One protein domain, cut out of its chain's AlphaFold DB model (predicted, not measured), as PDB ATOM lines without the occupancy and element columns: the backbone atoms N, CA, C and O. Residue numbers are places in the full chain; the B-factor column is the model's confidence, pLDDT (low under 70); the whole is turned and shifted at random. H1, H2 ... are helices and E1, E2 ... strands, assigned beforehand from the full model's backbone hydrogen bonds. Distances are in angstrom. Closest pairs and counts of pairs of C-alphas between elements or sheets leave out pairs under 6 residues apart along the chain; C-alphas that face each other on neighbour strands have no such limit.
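What this domain is: This is residues 147 to 167 and 174 to 277 of the 277 residues of an uncharacterized protein of Mizuhopecten yessoensis (UniProt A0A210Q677). One strongly twisted sheet of six antiparallel strands makes the body, its long strand E3 bending sharply, with E2, E6 and E1 to one side of E3 and E4 and E5 to the other. Two short helices cover part of it: H2 packs on E3 and E2, and H1 lies over the E5 side, while residues 155 to 167 run far out from the body toward the cut. The printed part has 125 residues, with the named elements H1, H2, E1, E2, E3, E4, E5 and E6 in that order along the chain, and the sheet's order is E1, E6, E2, E3, E4, E5. The class is mixed, helices and strands, with under half of the residues, 52, in named elements. The whole is compact, with a radius of gyration of the C-alphas of 13.7 A and spans of 37 by 30 by 25 A.

How they stand to each other: The sheet runs, strand beside strand, from E1, residues 195 to 199, through E6, residues 272 to 276, E2, residues 211 to 215, E3, residues 231 to 238, and E4, residues 241 to 246, to E5, residues 254 to 259. E1 and E5 are its edge strands, and from edge to edge the strands' lines turn by 124 degrees. E3 bends by 73 degrees at residue 235. E2, E3, E4 and E5 form a meander, each strand the antiparallel neighbour of the one before. In the hairpin of E2 and E3, N 234 and O 211 are 2.8 A apart, within hydrogen-bond range. In the hairpin of E3 and E4, N 243 and O 236 are within range at 2.8 A, and in the hairpin of E4 and E5, N 256 and O 244 at 2.8 A. E6 and E2 have N 275 and O 212 within range at 2.9 A, and E1 and E6 have N 197 and O 274 at 2.8 A. E1 and E5 are apart. H2, residues 177 to 185, is on the sheet at a height of 7.6 A and over E3; the closest C-alphas of H2 and E3, those of Ser 178 and Ser 231, are 5.0 A apart. It runs slantwise to the strands, only just, at 30.1 degrees to E3 on the local plane. H1, residues 147 to 154, is on the sheet at a height of 9.8 A and over E5, on which 4 of its 8 C-alphas fall; it is only just not over E3 and E4, on each of which 2 fall. Its closest C-alpha to E5 is that of Val 153, 6.0 A from that of Tyr 254. With H1 and H2 on one face, helices and sheet make two layers. H1 and H2 are close but not clearly touching, at a steep tilt of 43 degrees, opposite ways; their closest C-alphas, those of Lys 148 and Val 185, are 5.5 A apart. Every O i to N i+4 pair is within hydrogen-bond range in H1, and 4 of 5 in H2.

Where its parts are: E3 is the longest strand by residues, 18.2 A from first to last C-alpha, beginning at C-alpha 231 (36.535, 23.971, 12.121). E5 measures 16.1 A, E4 15.1 A, E2 13.4 A, E6 12.5 A and E1 12.1 A. H2 measures 12.7 A and H1 10.2 A. H1 begins at C-alpha 147 (36.164, 42.318, 9.787), and E6 ends at C-alpha 276 (30.953, 27.500, 23.123).

The domain as a whole: The two C-alphas farthest apart, those of Lys 167 and Pro 239, are 41.9 A from each other. Residues 168 to 173 are not printed, and C-alphas 167 and 174 are 13.5 A apart across this cut, which lies in the link from H1 to H2. The links E1 to E2, E2 to E3 and E5 to E6 are long, and E3 to E4 is tight. The mean pLDDT of the printed part is 82.0; residues 156 to 167, 174 to 175, 189 to 193 and 218 to 227 of this model are under 70.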
ATOM      1  N   ILE A 147      35.119  41.659  10.587       88.94
ATOM      2  CA  ILE A 147      36.164  42.318   9.787       88.94
ATOM      3  C   ILE A 147      37.360  41.381   9.591       88.94
ATOM      4  O   ILE A 147      37.781  41.192   8.458       88.94
ATOM      5  N   LYS A 148      37.826  40.704  10.648       87.56
ATOM      6  CA  LYS A 148      38.931  39.735  10.555       87.56
ATOM      7  C   LYS A 148      38.605  38.578   9.613       87.56
ATOM      8  O   LYS A 148      39.451  38.174   8.824       87.56
ATOM      9  N   VAL A 149      37.371  38.075   9.662       86.06
ATOM     10  CA  VAL A 149      36.907  37.001   8.767       86.06
ATOM     11  C   VAL A 149      36.902  37.466   7.310       86.06
ATOM     12  O   VAL A 149      37.366  36.746   6.429       86.06
ATOM     13  N   LEU A 150      36.388  38.669   7.048       88.81
ATOM     14  CA  LEU A 150      36.350  39.225   5.697       88.81
ATOM     15  C   LEU A 150      37.750  39.519   5.161       88.81
ATOM     16  O   LEU A 150      38.014  39.184   4.014       88.81
ATOM     17  N   ASP A 151      38.645  40.078   5.973       86.81
ATOM     18  CA  ASP A 151      40.030  40.347   5.577       86.81
ATOM     19  C   ASP A 151      40.781  39.048   5.262       86.81
ATOM     20  O   ASP A 151      41.471  38.965   4.245       86.81
ATOM     21  N   ALA A 152      40.593  38.009   6.083       82.44
ATOM     22  CA  ALA A 152      41.191  36.693   5.874       82.44
ATOM     23  C   ALA A 152      40.802  36.080   4.517       82.44
ATOM     24  O   ALA A 152      41.657  35.557   3.804       82.44
ATOM     25  N   VAL A 153      39.524  36.184   4.138       85.31
ATOM     26  CA  VAL A 153      39.029  35.680   2.847       85.31
ATOM     27  C   VAL A 153      39.422  36.609   1.695       85.31
ATOM     28  O   VAL A 153      39.935  36.158   0.677       85.31
ATOM     29  N   ALA A 154      39.206  37.919   1.832       83.06
ATOM     30  CA  ALA A 154      39.372  38.883   0.743       83.06
ATOM     31  C   ALA A 154      40.830  39.060   0.319       83.06
ATOM     32  O   ALA A 154      41.117  39.237  -0.866       83.06
ATOM     33  N   LEU A 155      41.760  39.018   1.273       81.56
ATOM     34  CA  LEU A 155      43.175  39.174   0.964       81.56
ATOM     35  C   LEU A 155      43.782  37.890   0.384       81.56
ATOM     36  O   LEU A 155      44.936  37.925  -0.040       81.56
ATOM     37  N   ASN A 156      43.041  36.767   0.374       69.56
ATOM     38  CA  ASN A 156      43.576  35.421   0.123       69.56
ATOM     39  C   ASN A 156      44.888  35.180   0.881       69.56
ATOM     40  O   ASN A 156      45.760  34.422   0.449       69.56
ATOM     41  N   VAL A 157      45.053  35.866   2.012       64.00
ATOM     42  CA  VAL A 157      46.196  35.673   2.875       64.00
ATOM     43  C   VAL A 157      45.856  34.385   3.578       64.00
ATOM     44  O   VAL A 157      45.098  34.384   4.545       64.00
ATOM     45  N   ALA A 158      46.381  33.277   3.040       58.03
ATOM     46  CA  ALA A 158      46.606  32.077   3.825       58.03
ATOM     47  C   ALA A 158      47.136  32.577   5.147       58.03
ATOM     48  O   ALA A 158      48.222  33.162   5.159       58.03
ATOM     49  N   ILE A 159      46.317  32.487   6.201       57.88
ATOM     50  CA  ILE A 159      46.711  33.001   7.498       57.88
ATOM     51  C   ILE A 159      47.922  32.154   7.817       57.88
ATOM     52  O   ILE A 159      47.816  30.953   8.071       57.88
ATOM     53  N   THR A 160      49.099  32.747   7.619       50.31
ATOM     54  CA  THR A 160      50.362  32.020   7.579       50.31
ATOM     55  C   THR A 160      50.809  31.870   9.024       50.31
ATOM     56  O   THR A 160      51.914  32.250   9.410       50.31
ATOM     57  N   LEU A 161      49.905  31.352   9.860       50.31
ATOM     58  CA  LEU A 161      50.121  31.108  11.279       50.31
ATOM     59  C   LEU A 161      51.233  30.077  11.500       50.31
ATOM     60  O   LEU A 161      51.862  30.076  12.555       50.31
ATOM     61  N   HIS A 162      51.606  29.324  10.461       43.56
ATOM     62  CA  HIS A 162      52.761  28.431  10.475       43.56
ATOM     63  C   HIS A 162      54.129  29.109  10.646       43.56
ATOM     64  O   HIS A 162      55.113  28.397  10.830       43.56
ATOM     65  N   THR A 163      54.245  30.441  10.593       41.16
ATOM     66  CA  THR A 163      55.574  31.080  10.671       41.16
ATOM     67  C   THR A 163      56.010  31.488  12.074       41.16
ATOM     68  O   THR A 163      57.211  31.593  12.290       41.16
ATOM     69  N   ASN A 164      55.095  31.635  13.043       39.88
ATOM     70  CA  ASN A 164      55.466  32.016  14.416       39.88
ATOM     71  C   ASN A 164      54.780  31.215  15.532       39.88
ATOM     72  O   ASN A 164      55.252  31.289  16.667       39.88
ATOM     73  N   PHE A 165      53.772  30.375  15.246       41.47
ATOM     74  CA  PHE A 165      53.477  29.231  16.122       41.47
ATOM     75  C   PHE A 165      54.554  28.172  15.881       41.47
ATOM     76  O   PHE A 165      54.374  27.141  15.234       41.47
ATOM     77  N   HIS A 166      55.753  28.535  16.335       37.78
ATOM     78  CA  HIS A 166      56.936  27.714  16.349       37.78
ATOM     79  C   HIS A 166      56.592  26.342  16.924       37.78
ATOM     80  O   HIS A 166      55.770  26.200  17.831       37.78
ATOM     81  N   LYS A 167      57.335  25.360  16.426       39.53
ATOM     82  CA  LYS A 167      57.627  24.020  16.956       39.53
ATOM     83  C   LYS A 167      57.886  23.921  18.478       39.53
ATOM     84  O   LYS A 167      58.433  22.919  18.907       39.53
ATOM     85  N   ASP A 174      46.901  18.154  17.845       59.56
ATOM     86  CA  ASP A 174      45.455  18.139  17.601       59.56
ATOM     87  C   ASP A 174      44.895  19.377  16.882       59.56
ATOM     88  O   ASP A 174      43.678  19.499  16.741       59.56
ATOM     89  N   ASN A 175      45.742  20.297  16.409       68.62
ATOM     90  CA  ASN A 175      45.261  21.535  15.788       68.62
ATOM     91  C   ASN A 175      45.336  21.400  14.281       68.62
ATOM     92  O   ASN A 175      46.417  21.357  13.691       68.62
ATOM     93  N   SER A 176      44.167  21.324  13.655       83.19
ATOM     94  CA  SER A 176      44.081  21.448  12.210       83.19
ATOM     95  C   SER A 176      44.287  22.919  11.810       83.19
ATOM     96  O   SER A 176      43.921  23.811  12.577       83.19
ATOM     97  N   PRO A 177      44.770  23.222  10.591       86.88
ATOM     98  CA  PRO A 177      44.804  24.603  10.083       86.88
ATOM     99  C   PRO A 177      43.439  25.303  10.124       86.88
ATOM    100  O   PRO A 177      43.348  26.527  10.187       86.88
ATOM    101  N   SER A 178      42.363  24.517  10.110       89.19
ATOM    102  CA  SER A 178      41.000  25.015  10.229       89.19
ATOM    103  C   SER A 178      40.668  25.510  11.646       89.19
ATOM    104  O   SER A 178      39.892  26.452  11.801       89.19
ATOM    105  N   ASP A 179      41.295  24.939  12.681       88.88
ATOM    106  CA  ASP A 179      41.205  25.441  14.055       88.88
ATOM    107  C   ASP A 179      41.989  26.750  14.217       88.88
ATOM    108  O   ASP A 179      41.487  27.686  14.834       88.88
ATOM    109  N   ASP A 180      43.177  26.853  13.611       87.31
ATOM    110  CA  ASP A 180      44.002  28.069  13.649       87.31
ATOM    111  C   ASP A 180      43.268  29.279  13.056       87.31
ATOM    112  O   ASP A 180      43.331  30.380  13.612       87.31
ATOM    113  N   LEU A 181      42.503  29.073  11.976       89.88
ATOM    114  CA  LEU A 181      41.602  30.093  11.440       89.88
ATOM    115  C   LEU A 181      40.637  30.586  12.526       89.88
ATOM    116  O   LEU A 181      40.570  31.790  12.765       89.88
ATOM    117  N   VAL A 182      39.930  29.675  13.203       91.38
ATOM    118  CA  VAL A 182      38.963  30.017  14.259       91.38
ATOM    119  C   VAL A 182      39.641  30.767  15.404       91.38
ATOM    120  O   VAL A 182      39.155  31.827  15.787       91.38
ATOM    121  N   TYR A 183      40.787  30.300  15.905       88.56
ATOM    122  CA  TYR A 183      41.517  30.997  16.975       88.56
ATOM    123  C   TYR A 183      42.007  32.389  16.564       88.56
ATOM    124  O   TYR A 183      42.139  33.273  17.403       88.56
ATOM    125  N   SER A 184      42.290  32.599  15.278       87.88
ATOM    126  CA  SER A 184      42.792  33.885  14.790       87.88
ATOM    127  C   SER A 184      41.700  34.943  14.603       87.88
ATOM    128  O   SER A 184      41.951  36.136  14.795       87.88
ATOM    129  N   VAL A 185      40.488  34.522  14.226       91.00
ATOM    130  CA  VAL A 185      39.381  35.435  13.883       91.00
ATOM    131  C   VAL A 185      38.300  35.513  14.957       91.00
ATOM    132  O   VAL A 185      37.492  36.444  14.938       91.00
ATOM    133  N   CYS A 186      38.275  34.564  15.889       90.25
ATOM    134  CA  CYS A 186      37.313  34.493  16.979       90.25
ATOM    135  C   CYS A 186      38.011  34.731  18.320       90.25
ATOM    136  O   CYS A 186      39.173  34.372  18.489       90.25
ATOM    137  N   ASP A 187      37.306  35.336  19.278       81.94
ATOM    138  CA  ASP A 187      37.844  35.640  20.614       81.94
ATOM    139  C   ASP A 187      37.869  34.380  21.499       81.94
ATOM    140  O   ASP A 187      37.181  34.267  22.512       81.94
ATOM    141  N   VAL A 188      38.608  33.362  21.052       79.31
ATOM    142  CA  VAL A 188      38.772  32.093  21.759       79.31
ATOM    143  C   VAL A 188      40.084  32.148  22.528       79.31
ATOM    144  O   VAL A 188      41.166  32.064  21.951       79.31
ATOM    145  N   THR A 189      39.998  32.271  23.850       68.44
ATOM    146  CA  THR A 189      41.187  32.479  24.690       68.44
ATOM    147  C   THR A 189      42.063  31.232  24.829       68.44
ATOM    148  O   THR A 189      43.280  31.371  24.921       68.44
ATOM    149  N   THR A 190      41.491  30.017  24.824       65.50
ATOM    150  CA  THR A 190      42.256  28.754  24.850       65.50
ATOM    151  C   THR A 190      41.479  27.567  24.264       65.50
ATOM    152  O   THR A 190      40.277  27.415  24.472       65.50
ATOM    153  N   GLN A 191      42.186  26.654  23.597       60.97
ATOM    154  CA  GLN A 191      41.633  25.429  23.003       60.97
ATOM    155  C   GLN A 191      40.992  24.460  24.007       60.97
ATOM    156  O   GLN A 191      40.026  23.773  23.681       60.97
ATOM    157  N   SER A 192      41.498  24.422  25.242       55.97
ATOM    158  CA  SER A 192      41.011  23.539  26.312       55.97
ATOM    159  C   SER A 192      39.606  23.883  26.820       55.97
ATOM    160  O   SER A 192      39.094  23.186  27.691       55.97
ATOM    161  N   THR A 193      38.996  24.955  26.308       65.88
ATOM    162  CA  THR A 193      37.678  25.447  26.739       65.88
ATOM    163  C   THR A 193      36.596  25.307  25.676       65.88
ATOM    164  O   THR A 193      35.485  25.767  25.890       65.88
ATOM    165  N   LEU A 194      36.875  24.662  24.536       75.38
ATOM    166  CA  LEU A 194      35.858  24.515  23.498       75.38
ATOM    167  C   LEU A 194      34.868  23.401  23.834       75.38
ATOM    168  O   LEU A 194      35.196  22.211  23.797       75.38
ATOM    169  N   TYR A 195      33.630  23.798  24.103       86.12
ATOM    170  CA  TYR A 195      32.515  22.898  24.350       86.12
ATOM    171  C   TYR A 195      31.649  22.728  23.103       86.12
ATOM    172  O   TYR A 195      31.480  23.627  22.276       86.12
ATOM    173  N   LYS A 196      31.077  21.529  22.983       89.81
ATOM    174  CA  LYS A 196      30.103  21.185  21.952       89.81
ATOM    175  C   LYS A 196      28.768  21.861  22.268       89.81
ATOM    176  O   LYS A 196      28.037  21.393  23.139       89.81
ATOM    177  N   GLY A 197      28.445  22.912  21.528       92.06
ATOM    178  CA  GLY A 197      27.183  23.631  21.637       92.06
ATOM    179  C   GLY A 197      26.047  23.019  20.818       92.06
ATOM    180  O   GLY A 197      26.000  21.820  20.497       92.06
ATOM    181  N   SER A 198      25.086  23.866  20.454       93.06
ATOM    182  CA  SER A 198      23.916  23.450  19.671       93.06
ATOM    183  C   SER A 198      24.264  23.035  18.229       93.06
ATOM    184  O   SER A 198      25.201  23.546  17.618       93.06
ATOM    185  N   LYS A 199      23.506  22.078  17.669       94.69
ATOM    186  CA  LYS A 199      23.658  21.642  16.266       94.69
ATOM    187  C   LYS A 199      23.299  22.771  15.305       94.69
ATOM    188  O   LYS A 199      22.217  23.350  15.433       94.69
ATOM    189  N   ILE A 200      24.121  22.972  14.275       95.12
ATOM    190  CA  ILE A 200      23.854  23.969  13.230       95.12
ATOM    191  C   ILE A 200      22.552  23.642  12.502       95.12
ATOM    192  O   ILE A 200      21.608  24.428  12.540       95.12
ATOM    193  N   MET A 201      22.430  22.422  11.980       94.81
ATOM    194  CA  MET A 201      21.263  22.011  11.189       94.81
ATOM    195  C   MET A 201      19.933  21.984  11.953       94.81
ATOM    196  O   MET A 201      18.876  22.024  11.333       94.81
ATOM    197  N   ARG A 202      19.935  21.949  13.295       92.69
ATOM    198  CA  ARG A 202      18.679  21.948  14.069       92.69
ATOM    199  C   ARG A 202      17.953  23.291  13.991       92.69
ATOM    200  O   ARG A 202      16.728  23.310  14.052       92.69
ATOM    201  N   ASN A 203      18.693  24.394  13.925       90.06
ATOM    202  CA  ASN A 203      18.108  25.731  13.945       90.06
ATOM    203  C   ASN A 203      18.955  26.730  13.157       90.06
ATOM    204  O   ASN A 203      19.288  27.803  13.650       90.06
ATOM    205  N   CYS A 204      19.330  26.326  11.945       94.56
ATOM    206  CA  CYS A 204      20.350  27.010  11.168       94.56
ATOM    207  C   CYS A 204      20.066  28.521  11.059       94.56
ATOM    208  O   CYS A 204      20.929  29.334  11.379       94.56
ATOM    209  N   TYR A 205      18.842  28.905  10.676       94.75
ATOM    210  CA  TYR A 205      18.470  30.304  10.426       94.75
ATOM    211  C   TYR A 205      18.483  31.209  11.665       94.75
ATOM    212  O   TYR A 205      18.457  32.429  11.519       94.75
ATOM    213  N   ASN A 206      18.518  30.638  12.870       95.31
ATOM    214  CA  ASN A 206      18.588  31.414  14.106       95.31
ATOM    215  C   ASN A 206      20.025  31.616  14.595       95.31
ATOM    216  O   ASN A 206      20.232  32.360  15.554       95.31
ATOM    217  N   HIS A 207      21.004  30.952  13.981       93.19
ATOM    218  CA  HIS A 207      22.402  31.138  14.344       93.19
ATOM    219  C   HIS A 207      22.911  32.443  13.746       93.19
ATOM    220  O   HIS A 207      22.646  32.760  12.585       93.19
ATOM    221  N   SER A 208      23.646  33.219  14.540       94.56
ATOM    222  CA  SER A 208      24.237  34.460  14.044       94.56
ATOM    223  C   SER A 208      25.320  34.138  13.014       94.56
ATOM    224  O   SER A 208      26.168  33.281  13.280       94.56
ATOM    225  N   PRO A 209      25.381  34.861  11.885       95.19
ATOM    226  CA  PRO A 209      26.580  34.900  11.060       95.19
ATOM    227  C   PRO A 209      27.815  35.209  11.908       95.19
ATOM    228  O   PRO A 209      27.728  35.913  12.920       95.19
ATOM    229  N   TYR A 210      28.965  34.716  11.460       95.44
ATOM    230  CA  TYR A 210      30.259  34.845  12.129       95.44
ATOM    231  C   TYR A 210      30.337  34.134  13.486       95.44
ATOM    232  O   TYR A 210      31.025  34.597  14.389       95.44
ATOM    233  N   THR A 211      29.647  33.004  13.630       95.06
ATOM    234  CA  THR A 211      29.765  32.132  14.809       95.06
ATOM    235  C   THR A 211      30.801  31.042  14.550       95.06
ATOM    236  O   THR A 211      30.822  30.455  13.465       95.06
ATOM    237  N   ALA A 212      31.651  30.747  15.533       95.19
ATOM    238  CA  ALA A 212      32.595  29.638  15.444       95.19
ATOM    239  C   ALA A 212      31.852  28.293  15.441       95.19
ATOM    240  O   ALA A 212      30.977  28.045  16.276       95.19
ATOM    241  N   ILE A 213      32.208  27.414  14.507       95.38
ATOM    242  CA  ILE A 213      31.620  26.080  14.377       95.38
ATOM    243  C   ILE A 213      32.705  25.023  14.207       95.38
ATOM    244  O   ILE A 213      33.773  25.291  13.656       95.38
ATOM    245  N   LYS A 214      32.412  23.805  14.658       93.69
ATOM    246  CA  LYS A 214      33.319  22.661  14.539       93.69
ATOM    247  C   LYS A 214      32.544  21.370  14.312       93.69
ATOM    248  O   LYS A 214      31.447  21.193  14.851       93.69
ATOM    249  N   ALA A 215      33.118  20.473  13.518       91.75
ATOM    250  CA  ALA A 215      32.639  19.107  13.384       91.75
ATOM    251  C   ALA A 215      33.011  18.279  14.628       91.75
ATOM    252  O   ALA A 215      34.183  18.172  14.988       91.75
ATOM    253  N   PHE A 216      32.021  17.659  15.267       86.81
ATOM    254  CA  PHE A 216      32.199  16.755  16.404       86.81
ATOM    255  C   PHE A 216      31.753  15.340  16.032       86.81
ATOM    256  O   PHE A 216      30.665  15.159  15.483       86.81
ATOM    257  N   ASP A 217      32.542  14.333  16.414       79.50
ATOM    258  CA  ASP A 217      32.152  12.929  16.272       79.50
ATOM    259  C   ASP A 217      30.863  12.637  17.072       79.50
ATOM    260  O   ASP A 217      30.661  13.099  18.203       79.50
ATOM    261  N   VAL A 218      29.946  11.893  16.457       64.88
ATOM    262  CA  VAL A 218      28.637  11.527  17.018       64.88
ATOM    263  C   VAL A 218      28.712  10.229  17.826       64.88
ATOM    264  O   VAL A 218      27.808   9.957  18.612       64.88
ATOM    265  N   GLY A 219      29.796   9.456  17.709       63.09
ATOM    266  CA  GLY A 219      29.858   8.104  18.264       63.09
ATOM    267  C   GLY A 219      30.048   7.989  19.779       63.09
ATOM    268  O   GLY A 219      29.627   6.989  20.353       63.09
ATOM    269  N   THR A 220      30.683   8.957  20.450       56.22
ATOM    270  CA  THR A 220      31.173   8.719  21.829       56.22
ATOM    271  C   THR A 220      30.841   9.795  22.856       56.22
ATOM    272  O   THR A 220      31.120   9.598  24.033       56.22
ATOM    273  N   GLY A 221      30.249  10.928  22.466       52.22
ATOM    274  CA  GLY A 221      30.054  12.066  23.381       52.22
ATOM    275  C   GLY A 221      31.360  12.745  23.825       52.22
ATOM    276  O   GLY A 221      31.319  13.877  24.293       52.22
ATOM    277  N   GLU A 222      32.507  12.101  23.614       53.62
ATOM    278  CA  GLU A 222      33.835  12.694  23.666       53.62
ATOM    279  C   GLU A 222      34.149  13.387  22.340       53.62
ATOM    280  O   GLU A 222      33.785  12.916  21.257       53.62
ATOM    281  N   VAL A 223      34.872  14.504  22.426       54.00
ATOM    282  CA  VAL A 223      35.517  15.149  21.282       54.00
ATOM    283  C   VAL A 223      36.653  14.235  20.827       54.00
ATOM    284  O   VAL A 223      37.817  14.454  21.143       54.00
ATOM    285  N   ARG A 224      36.329  13.143  20.130       53.53
ATOM    286  CA  ARG A 224      37.355  12.424  19.383       53.53
ATOM    287  C   ARG A 224      37.694  13.287  18.189       53.53
ATOM    288  O   ARG A 224      36.807  13.642  17.413       53.53
ATOM    289  N   ASN A 225      38.970  13.643  18.076       50.97
ATOM    290  CA  ASN A 225      39.504  14.236  16.866       50.97
ATOM    291  C   ASN A 225      39.238  13.249  15.736       50.97
ATOM    292  O   ASN A 225      39.965  12.272  15.553       50.97
ATOM    293  N   LEU A 226      38.163  13.485  14.979       59.06
ATOM    294  CA  LEU A 226      38.102  12.965  13.628       59.06
ATOM    295  C   LEU A 226      39.371  13.513  12.987       59.06
ATOM    296  O   LEU A 226      39.589  14.722  13.010       59.06
ATOM    297  N   SER A 227      40.211  12.661  12.408       63.25
ATOM    298  CA  SER A 227      41.406  13.114  11.678       63.25
ATOM    299  C   SER A 227      41.066  14.071  10.520       63.25
ATOM    300  O   SER A 227      41.957  14.593   9.862       63.25
ATOM    301  N   LEU A 228      39.771  14.281  10.270       71.06
ATOM    302  CA  LEU A 228      39.192  15.170   9.283       71.06
ATOM    303  C   LEU A 228      38.280  16.244   9.902       71.06
ATOM    304  O   LEU A 228      37.623  16.935   9.142       71.06
ATOM    305  N   ALA A 229      38.171  16.379  11.233       82.38
ATOM    306  CA  ALA A 229      37.300  17.387  11.844       82.38
ATOM    307  C   ALA A 229      37.668  18.778  11.314       82.38
ATOM    308  O   ALA A 229      38.776  19.259  11.544       82.38
ATOM    309  N   LEU A 230      36.735  19.402  10.597       91.06
ATOM    310  CA  LEU A 230      36.889  20.766  10.121       91.06
ATOM    311  C   LEU A 230      36.260  21.723  11.131       91.06
ATOM    312  O   LEU A 230      35.157  21.498  11.644       91.06
ATOM    313  N   SER A 231      36.973  22.810  11.364       93.75
ATOM    314  CA  SER A 231      36.535  23.971  12.121       93.75
ATOM    315  C   SER A 231      36.446  25.174  11.194       93.75
ATOM    316  O   SER A 231      37.086  25.236  10.145       93.75
ATOM    317  N   GLY A 232      35.624  26.147  11.551       95.44
ATOM    318  CA  GLY A 232      35.556  27.378  10.785       95.44
ATOM    319  C   GLY A 232      34.506  28.335  11.301       95.44
ATOM    320  O   GLY A 232      34.039  28.236  12.435       95.44
ATOM    321  N   VAL A 233      34.143  29.281  10.446       96.62
ATOM    322  CA  VAL A 233      33.234  30.370  10.795       96.62
ATOM    323  C   VAL A 233      31.959  30.250   9.982       96.62
ATOM    324  O   VAL A 233      31.988  30.360   8.758       96.62
ATOM    325  N   PHE A 234      30.834  30.046  10.656       97.38
ATOM    326  CA  PHE A 234      29.515  30.017  10.036       97.38
ATOM    327  C   PHE A 234      29.188  31.360   9.376       97.38
ATOM    328  O   PHE A 234      29.366  32.415   9.985       97.38
ATOM    329  N   LEU A 235      28.684  31.324   8.143       96.75
ATOM    330  CA  LEU A 235      28.278  32.518   7.401       96.75
ATOM    331  C   LEU A 235      26.761  32.622   7.293       96.75
ATOM    332  O   LEU A 235      26.172  33.603   7.737       96.75
ATOM    333  N   GLU A 236      26.143  31.618   6.683       96.94
ATOM    334  CA  GLU A 236      24.716  31.614   6.388       96.94
ATOM    335  C   GLU A 236      24.200  30.193   6.177       96.94
ATOM    336  O   GLU A 236      24.962  29.265   5.894       96.94
ATOM    337  N   CYS A 237      22.886  30.034   6.265       97.44
ATOM    338  CA  CYS A 237      22.209  28.804   5.878       97.44
ATOM    339  C   CYS A 237      21.913  28.792   4.392       97.44
ATOM    340  O   CYS A 237      21.594  29.819   3.796       97.44
ATOM    341  N   VAL A 238      21.938  27.597   3.823       96.50
ATOM    342  CA  VAL A 238      21.479  27.333   2.460       96.50
ATOM    343  C   VAL A 238      20.433  26.217   2.499       96.50
ATOM    344  O   VAL A 238      20.295  25.540   3.523       96.50
ATOM    345  N   PRO A 239      19.664  25.998   1.418       95.12
ATOM    346  CA  PRO A 239      18.809  24.822   1.331       95.12
ATOM    347  C   PRO A 239      19.611  23.549   1.632       95.12
ATOM    348  O   PRO A 239      20.641  23.306   1.006       95.12
ATOM    349  N   ASN A 240      19.143  22.761   2.603       93.56
ATOM    350  CA  ASN A 240      19.765  21.511   3.053       93.56
ATOM    351  C   ASN A 240      21.206  21.662   3.576       93.56
ATOM    352  O   ASN A 240      21.991  20.729   3.456       93.56
ATOM    353  N   GLY A 241      21.602  22.822   4.112       96.06
ATOM    354  CA  GLY A 241      22.985  22.998   4.549       96.06
ATOM    355  C   GLY A 241      23.344  24.375   5.092       96.06
ATOM    356  O   GLY A 241      22.490  25.165   5.500       96.06
ATOM    357  N   PHE A 242      24.637  24.682   5.067       97.31
ATOM    358  CA  PHE A 242      25.171  25.992   5.427       97.31
ATOM    359  C   PHE A 242      26.478  26.304   4.690       97.31
ATOM    360  O   PHE A 242      27.136  25.425   4.134       97.31
ATOM    361  N   LYS A 243      26.869  27.578   4.703       97.50
ATOM    362  CA  LYS A 243      28.187  28.041   4.270       97.50
ATOM    363  C   LYS A 243      29.048  28.381   5.469       97.50
ATOM    364  O   LYS A 243      28.572  28.949   6.456       97.50
ATOM    365  N   MET A 244      30.333  28.095   5.349       97.19
ATOM    366  CA  MET A 244      31.330  28.461   6.343       97.19
ATOM    367  C   MET A 244      32.623  28.921   5.683       97.19
ATOM    368  O   MET A 244      32.946  28.496   4.577       97.19
ATOM    369  N   VAL A 245      33.378  29.765   6.375       96.25
ATOM    370  CA  VAL A 245      34.780  30.020   6.043       96.25
ATOM    371  C   VAL A 245      35.623  28.950   6.711       96.25
ATOM    372  O   VAL A 245      35.503  28.736   7.918       96.25
ATOM    373  N   VAL A 246      36.472  28.297   5.932       95.06
ATOM    374  CA  VAL A 246      37.385  27.251   6.389       95.06
ATOM    375  C   VAL A 246      38.769  27.499   5.804       95.06
ATOM    376  O   VAL A 246      38.917  28.155   4.773       95.06
ATOM    377  N   GLN A 247      39.789  26.965   6.464       91.56
ATOM    378  CA  GLN A 247      41.148  26.919   5.950       91.56
ATOM    379  C   GLN A 247      41.636  25.472   5.991       91.56
ATOM    380  O   GLN A 247      41.500  24.789   7.004       91.56
ATOM    381  N   SER A 248      42.189  24.996   4.881       87.88
ATOM    382  CA  SER A 248      42.863  23.700   4.799       87.88
ATOM    383  C   SER A 248      44.380  23.889   4.794       87.88
ATOM    384  O   SER A 248      44.882  25.011   4.674       87.88
ATOM    385  N   CYS A 249      45.125  22.789   4.926       80.00
ATOM    386  CA  CYS A 249      46.573  22.811   4.737       80.00
ATOM    387  C   CYS A 249      46.904  23.465   3.386       80.00
ATOM    388  O   CYS A 249      46.311  23.114   2.367       80.00
ATOM    389  N   GLU A 250      47.849  24.406   3.391       78.44
ATOM    390  CA  GLU A 250      48.423  25.026   2.182       78.44
ATOM    391  C   GLU A 250      47.477  25.929   1.369       78.44
ATOM    392  O   GLU A 250      47.895  26.494   0.362       78.44
ATOM    393  N   SER A 251      46.232  26.128   1.809       81.69
ATOM    394  CA  SER A 251      45.263  26.975   1.103       81.69
ATOM    395  C   SER A 251      44.951  28.257   1.870       81.69
ATOM    396  O   SER A 251      44.976  28.296   3.102       81.69
ATOM    397  N   ALA A 252      44.630  29.319   1.128       87.62
ATOM    398  CA  ALA A 252      44.020  30.513   1.703       87.62
ATOM    399  C   ALA A 252      42.629  30.194   2.280       87.62
ATOM    400  O   ALA A 252      42.004  29.244   1.804       87.62
ATOM    401  N   PRO A 253      42.126  30.950   3.276       91.88
ATOM    402  CA  PRO A 253      40.747  30.819   3.729       91.88
ATOM    403  C   PRO A 253      39.767  30.926   2.558       91.88
ATOM    404  O   PRO A 253      39.861  31.840   1.741       91.88
ATOM    405  N   TYR A 254      38.814  30.002   2.485       92.44
ATOM    406  CA  TYR A 254      37.812  29.957   1.424       92.44
ATOM    407  C   TYR A 254      36.425  29.654   1.986       92.44
ATOM    408  O   TYR A 254      36.274  29.161   3.106       92.44
ATOM    409  N   ILE A 255      35.395  29.965   1.199       95.00
ATOM    410  CA  ILE A 255      34.009  29.655   1.547       95.00
ATOM    411  C   ILE A 255      33.704  28.229   1.092       95.00
ATOM    412  O   ILE A 255      33.730  27.928  -0.099       95.00
ATOM    413  N   LEU A 256      33.384  27.362   2.045       95.38
ATOM    414  CA  LEU A 256      32.904  26.008   1.813       95.38
ATOM    415  C   LEU A 256      31.388  25.966   2.018       95.38
ATOM    416  O   LEU A 256      30.877  26.454   3.026       95.38
ATOM    417  N   THR A 257      30.675  25.359   1.070       96.25
ATOM    418  CA  THR A 257      29.249  25.044   1.222       96.25
ATOM    419  C   THR A 257      29.114  23.580   1.620       96.25
ATOM    420  O   THR A 257      29.594  22.701   0.906       96.25
ATOM    421  N   ILE A 258      28.472  23.325   2.756       94.94
ATOM    422  CA  ILE A 258      28.206  21.990   3.286       94.94
ATOM    423  C   ILE A 258      26.713  21.729   3.146       94.94
ATOM    424  O   ILE A 258      25.906  22.494   3.670       94.94
ATOM    425  N   THR A 259      26.354  20.665   2.438       95.19
ATOM    426  CA  THR A 259      24.967  20.261   2.181       95.19
ATOM    427  C   THR A 259      24.737  18.820   2.615       95.19
ATOM    428  O   THR A 259      25.677  18.026   2.658       95.19
ATOM    429  N   ASP A 260      23.482  18.475   2.905       89.06
ATOM    430  CA  ASP A 260      23.069  17.127   3.304       89.06
ATOM    431  C   ASP A 260      23.456  16.084   2.247       89.06
ATOM    432  O   ASP A 260      23.771  14.962   2.602       89.06
ATOM    433  N   ASP A 261      23.561  16.446   0.965       85.81
ATOM    434  CA  ASP A 261      24.005  15.516  -0.087       85.81
ATOM    435  C   ASP A 261      25.418  14.932   0.162       85.81
ATOM    436  O   ASP A 261      25.781  13.902  -0.412       85.81
ATOM    437  N   ASN A 262      26.211  15.548   1.051       74.25
ATOM    438  CA  ASN A 262      27.566  15.140   1.414       74.25
ATOM    439  C   ASN A 262      27.621  14.370   2.749       74.25
ATOM    440  O   ASN A 262      28.341  14.744   3.668       74.25
ATOM    441  N   HIS A 263      26.930  13.237   2.860       73.50
ATOM    442  CA  HIS A 263      26.856  12.432   4.097       73.50
ATOM    443  C   HIS A 263      28.162  11.735   4.554       73.50
ATOM    444  O   HIS A 263      28.119  10.811   5.367       73.50
ATOM    445  N   GLN A 264      29.333  12.086   4.012       76.31
ATOM    446  CA  GLN A 264      30.581  11.383   4.324       76.31
ATOM    447  C   GLN A 264      31.559  12.243   5.120       76.31
ATOM    448  O   GLN A 264      32.037  13.284   4.666       76.31
ATOM    449  N   GLY A 265      31.917  11.732   6.299       82.31
ATOM    450  CA  GLY A 265      32.977  12.284   7.133       82.31
ATOM    451  C   GLY A 265      32.722  13.741   7.500       82.31
ATOM    452  O   GLY A 265      31.620  14.114   7.875       82.31
ATOM    453  N   ALA A 266      33.746  14.577   7.376       84.94
ATOM    454  CA  ALA A 266      33.684  15.977   7.781       84.94
ATOM    455  C   ALA A 266      32.793  16.865   6.906       84.94
ATOM    456  O   ALA A 266      32.607  18.028   7.233       84.94
ATOM    457  N   LEU A 267      32.251  16.357   5.799       90.06
ATOM    458  CA  LEU A 267      31.315  17.109   4.963       90.06
ATOM    459  C   LEU A 267      29.853  16.833   5.325       90.06
ATOM    460  O   LEU A 267      28.972  17.437   4.726       90.06
ATOM    461  N   ALA A 268      29.594  15.975   6.316       91.62
ATOM    462  CA  ALA A 268      28.244  15.729   6.796       91.62
ATOM    463  C   ALA A 268      27.800  16.884   7.722       91.62
ATOM    464  O   ALA A 268      28.400  17.093   8.788       91.62
ATOM    465  N   PRO A 269      26.774  17.669   7.349       93.81
ATOM    466  CA  PRO A 269      26.363  18.851   8.107       93.81
ATOM    467  C   PRO A 269      25.818  18.517   9.507       93.81
ATOM    468  O   PRO A 269      25.853  19.358  10.408       93.81
ATOM    469  N   GLU A 270      25.360  17.286   9.745       91.75
ATOM    470  CA  GLU A 270      24.844  16.812  11.032       91.75
ATOM    471  C   GLU A 270      25.893  16.725  12.150       91.75
ATOM    472  O   GLU A 270      25.518  16.586  13.329       91.75
ATOM    473  N   PHE A 271      27.176  16.791  11.780       92.31
ATOM    474  CA  PHE A 271      28.319  16.774  12.686       92.31
ATOM    475  C   PHE A 271      28.730  18.160  13.166       92.31
ATOM    476  O   PHE A 271      29.515  18.252  14.106       92.31
ATOM    477  N   TYR A 272      28.193  19.232  12.585       94.19
ATOM    478  CA  TYR A 272      28.598  20.586  12.940       94.19
ATOM    479  C   TYR A 272      27.774  21.159  14.085       94.19
ATOM    480  O   TYR A 272      26.536  21.160  14.087       94.19
ATOM    481  N   HIS A 273      28.500  21.687  15.062       94.56
ATOM    482  CA  HIS A 273      27.953  22.357  16.227       94.56
ATOM    483  C   HIS A 273      28.584  23.735  16.391       94.56
ATOM    484  O   HIS A 273      29.720  23.960  15.968       94.56
ATOM    485  N   ILE A 274      27.845  24.629  17.043       94.50
ATOM    486  CA  ILE A 274      28.406  25.866  17.580       94.50
ATOM    487  C   ILE A 274      29.479  25.511  18.602       94.50
ATOM    488  O   ILE A 274      29.311  24.587  19.401       94.50
ATOM    489  N   VAL A 275      30.572  26.256  18.557       91.75
ATOM    490  CA  VAL A 275      31.614  26.220  19.572       91.75
ATOM    491  C   VAL A 275      31.245  27.202  20.683       91.75
ATOM    492  O   VAL A 275      30.967  28.375  20.423       91.75
ATOM    493  N   GLU A 276      31.226  26.712  21.916       90.12
ATOM    494  CA  GLU A 276      30.953  27.500  23.123       90.12
ATOM    495  C   GLU A 276      32.181  27.488  24.046       90.12
ATOM    496  O   GLU A 276      32.990  26.560  23.974       90.12
ATOM    497  N   THR A 277      32.314  28.508  24.897       82.38
ATOM    498  CA  THR A 277      33.377  28.649  25.917       82.38
ATOM    499  C   THR A 277      32.802  28.853  27.307       82.38
ATOM    500  O   THR A 277      31.701  29.453  27.391       82.38
TER     501      THR A 277